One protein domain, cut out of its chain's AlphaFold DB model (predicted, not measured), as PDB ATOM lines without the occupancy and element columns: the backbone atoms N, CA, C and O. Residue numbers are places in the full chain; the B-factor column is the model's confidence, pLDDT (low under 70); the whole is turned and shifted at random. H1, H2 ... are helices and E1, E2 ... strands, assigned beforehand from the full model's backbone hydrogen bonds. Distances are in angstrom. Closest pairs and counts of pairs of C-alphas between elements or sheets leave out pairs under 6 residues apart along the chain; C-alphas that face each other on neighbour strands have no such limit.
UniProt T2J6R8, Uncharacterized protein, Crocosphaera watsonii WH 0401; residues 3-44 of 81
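AT A GLANCE: This is residues 3 to 44 of the 81 residues of an uncharacterized protein of Crocosphaera watsonii WH 0401 (UniProt T2J6R8). Two short helices, H1 and H2, cross nearly at right angles towards one end of an elongated outline, and H2 leads directly into a small two-stranded hairpin, E1 and E2. Residues 35 to 44, after the hairpin, loop out with no named element. The printed part has 42 residues, in the order H1, H2, E1, E2, mixed in class, with an antiparallel sheet. It is only just compact, close to loose, with a radius of gyration of the C-alphas of 10.8 A and spans of 31 by 17 by 17 A.

IN THESE COORDINATES: H1, residues 3 to 9, begins at C-alpha 3 (161.470, 120.227, 113.655). H2, residues 16 to 23, is 11.1 A long. E1 is residues 24 to 27; E2, residues 30 to 34, is 10.0 A long and ends at C-alpha 34 (159.519, 112.129, 117.746).

HOW THE PARTS SIT: H1 and H2 touch about perpendicular, at 82 degrees; their closest C-alphas, Thr 6 and Ala 19, are 6.7 A apart. Every O i to N i+4 pair is within hydrogen-bond range in H1, and 3 of 4 in H2. In the hairpin E1 and E2, N 33 and O 25 are 2.9 A apart, within hydrogen-bond range. H1 is apart from both strands.

THE WHOLE: The farthest C-alphas, Lys 13 and His 44, are 33.7 A apart. The printed part has no cut, and no printed residue has pLDDT under 70.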
ATOM      1  N   ARG A   3     162.343 119.057 113.483       89.56
ATOM      2  CA  ARG A   3     161.470 120.227 113.655       89.56
ATOM      3  C   ARG A   3     161.316 121.005 112.345       89.56
ATOM      4  O   ARG A   3     160.193 121.268 111.931       89.56
ATOM      5  N   ALA A   4     162.421 121.275 111.645       93.12
ATOM      6  CA  ALA A   4     162.404 121.899 110.318       93.12
ATOM      7  C   ALA A   4     161.658 121.040 109.282       93.12
ATOM      8  O   ALA A   4     160.833 121.549 108.526       93.12
ATOM      9  N   TRP A   5     161.852 119.718 109.316       93.56
ATOM     10  CA  TRP A   5     161.076 118.791 108.491       93.56
ATOM     11  C   TRP A   5     159.569 118.908 108.758       93.56
ATOM     12  O   TRP A   5     158.777 118.962 107.824       93.56
ATOM     13  N   THR A   6     159.161 119.060 110.020       93.06
ATOM     14  CA  THR A   6     157.747 119.263 110.377       93.06
ATOM     15  C   THR A   6     157.196 120.577 109.816       93.06
ATOM     16  O   THR A   6     156.045 120.625 109.381       93.06
ATOM     17  N   VAL A   7     158.017 121.633 109.771       91.50
ATOM     18  CA  VAL A   7     157.663 122.916 109.138       91.50
ATOM     19  C   VAL A   7     157.452 122.751 107.633       91.50
ATOM     20  O   VAL A   7     156.502 123.322 107.107       91.50
ATOM     21  N   SER A   8     158.283 121.954 106.957       92.38
ATOM     22  CA  SER A   8     158.138 121.650 105.526       92.38
ATOM     23  C   SER A   8     156.930 120.742 105.237       92.38
ATOM     24  O   SER A   8     156.189 120.966 104.284       92.38
ATOM     25  N   ARG A   9     156.675 119.748 106.098       91.56
ATOM     26  CA  ARG A   9     155.598 118.751 105.952       91.56
ATOM     27  C   ARG A   9     154.201 119.315 106.229       91.56
ATOM     28  O   ARG A   9     153.206 118.738 105.780       91.56
ATOM     29  N   LYS A  10     154.080 120.372 107.043       92.62
ATOM     30  CA  LYS A  10     152.768 120.900 107.451       92.62
ATOM     31  C   LYS A  10     151.982 121.386 106.227       92.62
ATOM     32  O   LYS A  10     152.517 122.031 105.331       92.62
ATOM     33  N   LYS A  11     150.671 121.141 106.213       89.62
ATOM     34  CA  LYS A  11     149.783 121.743 105.205       89.62
ATOM     35  C   LYS A  11     149.706 123.254 105.449       89.62
ATOM     36  O   LYS A  11     149.665 123.663 106.607       89.62
ATOM     37  N   LYS A  12     149.589 124.072 104.393       85.88
ATOM     38  CA  LYS A  12     149.514 125.550 104.498       85.88
ATOM     39  C   LYS A  12     148.480 126.039 105.528       85.88
ATOM     40  O   LYS A  12     148.753 126.972 106.269       85.88
ATOM     41  N   LYS A  13     147.327 125.363 105.624       89.25
ATOM     42  CA  LYS A  13     146.232 125.688 106.562       89.25
ATOM     43  C   LYS A  13     146.469 125.236 108.014       89.25
ATOM     44  O   LYS A  13     145.664 125.532 108.885       89.25
ATOM     45  N   THR A  14     147.504 124.440 108.288       88.69
ATOM     46  CA  THR A  14     147.761 123.876 109.624       88.69
ATOM     47  C   THR A  14     148.762 124.736 110.386       88.69
ATOM     48  O   THR A  14     149.896 124.921 109.942       88.69
ATOM     49  N   THR A  15     148.373 125.211 111.571       92.50
ATOM     50  CA  THR A  15     149.269 125.930 112.486       92.50
ATOM     51  C   THR A  15     150.445 125.050 112.902       92.50
ATOM     52  O   THR A  15     150.288 123.847 113.124       92.50
ATOM     53  N   LEU A  16     151.626 125.653 113.066       90.50
ATOM     54  CA  LEU A  16     152.844 124.927 113.430       90.50
ATOM     55  C   LEU A  16     152.680 124.131 114.734       90.50
ATOM     56  O   LEU A  16     153.036 122.959 114.766       90.50
ATOM     57  N   ASN A  17     152.048 124.709 115.758       91.38
ATOM     58  CA  ASN A  17     151.799 124.027 117.034       91.38
ATOM     59  C   ASN A  17     150.972 122.743 116.876       91.38
ATOM     60  O   ASN A  17     151.256 121.741 117.527       91.38
ATOM     61  N   LYS A  18     149.981 122.741 115.973       92.75
ATOM     62  CA  LYS A  18     149.161 121.555 115.691       92.75
ATOM     63  C   LYS A  18     149.969 120.480 114.961       92.75
ATOM     64  O   LYS A  18     149.824 119.301 115.261       92.75
ATOM     65  N   ALA A  19     150.837 120.884 114.032       92.31
ATOM     66  CA  ALA A  19     151.745 119.962 113.356       92.31
ATOM     67  C   ALA A  19     152.781 119.371 114.326       92.31
ATOM     68  O   ALA A  19     153.028 118.170 114.289       92.31
ATOM     69  N   LEU A  20     153.334 120.184 115.229       92.38
ATOM     70  CA  LEU A  20     154.289 119.734 116.238       92.38
ATOM     71  C   LEU A  20     153.656 118.752 117.227       92.38
ATOM     72  O   LEU A  20     154.200 117.670 117.396       92.38
ATOM     73  N   ARG A  21     152.470 119.048 117.781       90.81
ATOM     74  CA  ARG A  21     151.745 118.114 118.673       90.81
ATOM     75  C   ARG A  21     151.378 116.785 118.012       90.81
ATOM     76  O   ARG A  21     151.109 115.822 118.716       90.81
ATOM     77  N   LYS A  22     151.328 116.729 116.677       90.94
ATOM     78  CA  LYS A  22     151.038 115.490 115.948       90.94
ATOM     79  C   LYS A  22     152.218 114.515 115.963       90.94
ATOM     80  O   LYS A  22     151.986 113.315 116.020       90.94
ATOM     81  N   TYR A  23     153.446 115.019 115.853       91.25
ATOM     82  CA  TYR A  23     154.645 114.186 115.684       91.25
ATOM     83  C   TYR A  23     155.551 114.164 116.917       91.25
ATOM     84  O   TYR A  23     156.368 113.260 117.059       91.25
ATOM     85  N   PHE A  24     155.427 115.161 117.795       92.62
ATOM     86  CA  PHE A  24     156.201 115.275 119.020       92.62
ATOM     87  C   PHE A  24     155.293 115.115 120.228       92.62
ATOM     88  O   PHE A  24     154.296 115.823 120.373       92.62
ATOM     89  N   SER A  25     155.667 114.200 121.112       90.38
ATOM     90  CA  SER A  25     154.988 113.972 122.384       90.38
ATOM     91  C   SER A  25     155.993 113.561 123.457       90.38
ATOM     92  O   SER A  25     157.194 113.446 123.195       90.38
ATOM     93  N   ASN A  26     155.517 113.419 124.689       89.38
ATOM     94  CA  ASN A  26     156.339 112.957 125.797       89.38
ATOM     95  C   ASN A  26     156.504 111.446 125.640       89.38
ATOM     96  O   ASN A  26     155.513 110.717 125.635       89.38
ATOM     97  N   GLY A  27     157.736 110.999 125.432       85.69
ATOM     98  CA  GLY A  27     158.049 109.618 125.080       85.69
ATOM     99  C   GLY A  27     159.180 109.046 125.913       85.69
ATOM    100  O   GLY A  27     159.592 109.632 126.914       85.69
ATOM    101  N   LYS A  28     159.714 107.913 125.447       80.50
ATOM    102  CA  LYS A  28     160.833 107.196 126.077       80.50
ATOM    103  C   LYS A  28     162.054 108.094 126.323       80.50
ATOM    104  O   LYS A  28     162.732 107.937 127.329       80.50
ATOM    105  N   HIS A  29     162.297 109.061 125.437       82.62
ATOM    106  CA  HIS A  29     163.447 109.972 125.498       82.62
ATOM    107  C   HIS A  29     163.093 111.353 126.080       82.62
ATOM    108  O   HIS A  29     163.806 112.333 125.866       82.62
ATOM    109  N   GLY A  30     161.982 111.444 126.820       85.38
ATOM    110  CA  GLY A  30     161.548 112.653 127.513       85.38
ATOM    111  C   GLY A  30     160.625 113.558 126.695       85.38
ATOM    112  O   GLY A  30     159.833 113.113 125.853       85.38
ATOM    113  N   LEU A  31     160.685 114.856 127.003       82.94
ATOM    114  CA  LEU A  31     159.873 115.892 126.367       82.94
ATOM    115  C   LEU A  31     160.300 116.078 124.906       82.94
ATOM    116  O   LEU A  31     161.487 116.133 124.605       82.94
ATOM    117  N   TRP A  32     159.328 116.254 124.006       87.12
ATOM    118  CA  TRP A  32     159.572 116.452 122.569       87.12
ATOM    119  C   TRP A  32     160.245 115.268 121.858       87.12
ATOM    120  O   TRP A  32     161.092 115.461 120.982       87.12
ATOM    121  N   THR A  33     159.817 114.048 122.170       90.75
ATOM    122  CA  THR A  33     160.245 112.845 121.449       90.75
ATOM    123  C   THR A  33     159.466 112.709 120.139       90.75
ATOM    124  O   THR A  33     158.248 112.895 120.118       90.75
ATOM    125  N   PHE A  34     160.158 112.398 119.036       91.94
ATOM    126  CA  PHE A  34     159.519 112.129 117.746       91.94
ATOM    127  C   PHE A  34     158.956 110.705 117.739       91.94
ATOM    128  O   PHE A  34     159.712 109.735 117.686       91.94
ATOM    129  N   GLN A  35     157.634 110.583 117.820       91.12
ATOM    130  CA  GLN A  35     156.970 109.289 117.939       91.12
ATOM    131  C   GLN A  35     155.549 109.317 117.381       91.12
ATOM    132  O   GLN A  35     154.897 110.361 117.307       91.12
ATOM    133  N   THR A  36     155.079 108.140 116.987       87.88
ATOM    134  CA  THR A  36     153.682 107.848 116.643       87.88
ATOM    135  C   THR A  36     153.117 106.892 117.700       87.88
ATOM    136  O   THR A  36     153.835 106.502 118.614       87.88
ATOM    137  N   LYS A  37     151.832 106.528 117.613       84.75
ATOM    138  CA  LYS A  37     151.180 105.616 118.570       84.75
ATOM    139  C   LYS A  37     151.926 104.289 118.747       84.75
ATOM    140  O   LYS A  37     152.008 103.804 119.866       84.75
ATOM    141  N   ASP A  38     152.491 103.766 117.662       86.94
ATOM    142  CA  ASP A  38     153.054 102.411 117.640       86.94
ATOM    143  C   ASP A  38     154.591 102.400 117.667       86.94
ATOM    144  O   ASP A  38     155.198 101.409 118.062       86.94
ATOM    145  N   CYS A  39     155.234 103.501 117.258       88.44
ATOM    146  CA  CYS A  39     156.678 103.546 117.025       88.44
ATOM    147  C   CYS A  39     157.321 104.814 117.592       88.44
ATOM    148  O   CYS A  39     156.815 105.924 117.400       88.44
ATOM    149  N   VAL A  40     158.502 104.649 118.187       90.81
ATOM    150  CA  VAL A  40     159.365 105.727 118.686       90.81
ATOM    151  C   VAL A  40     160.671 105.720 117.901       90.81
ATOM    152  O   VAL A  40     161.212 104.660 117.597       90.81
ATOM    153  N   LEU A  41     161.183 106.903 117.560       89.38
ATOM    154  CA  LEU A  41     162.504 107.010 116.953       89.38
ATOM    155  C   LEU A  41     163.588 106.844 118.026       89.38
ATOM    156  O   LEU A  41     163.738 107.722 118.874       89.38
ATOM    157  N   TYR A  42     164.354 105.755 117.946       88.00
ATOM    158  CA  TYR A  42     165.490 105.521 118.834       88.00
ATOM    159  C   TYR A  42     166.613 106.527 118.600       88.00
ATOM    160  O   TYR A  42     166.923 106.908 117.465       88.00
ATOM    161  N   HIS A  43     167.266 106.927 119.688       86.19
ATOM    162  CA  HIS A  43     168.548 107.598 119.580       86.19
ATOM    163  C   HIS A  43     169.590 106.627 119.041       86.19
ATOM    164  O   HIS A  43     169.668 105.482 119.467       86.19
ATOM    165  N   HIS A  44     170.450 107.124 118.155       84.62
ATOM    166  CA  HIS A  44     171.556 106.341 117.613       84.62
ATOM    167  C   HIS A  44     172.459 105.746 118.709       84.62
ATOM    168  O   HIS A  44     173.034 104.689 118.515       84.62
TER     169      HIS A  44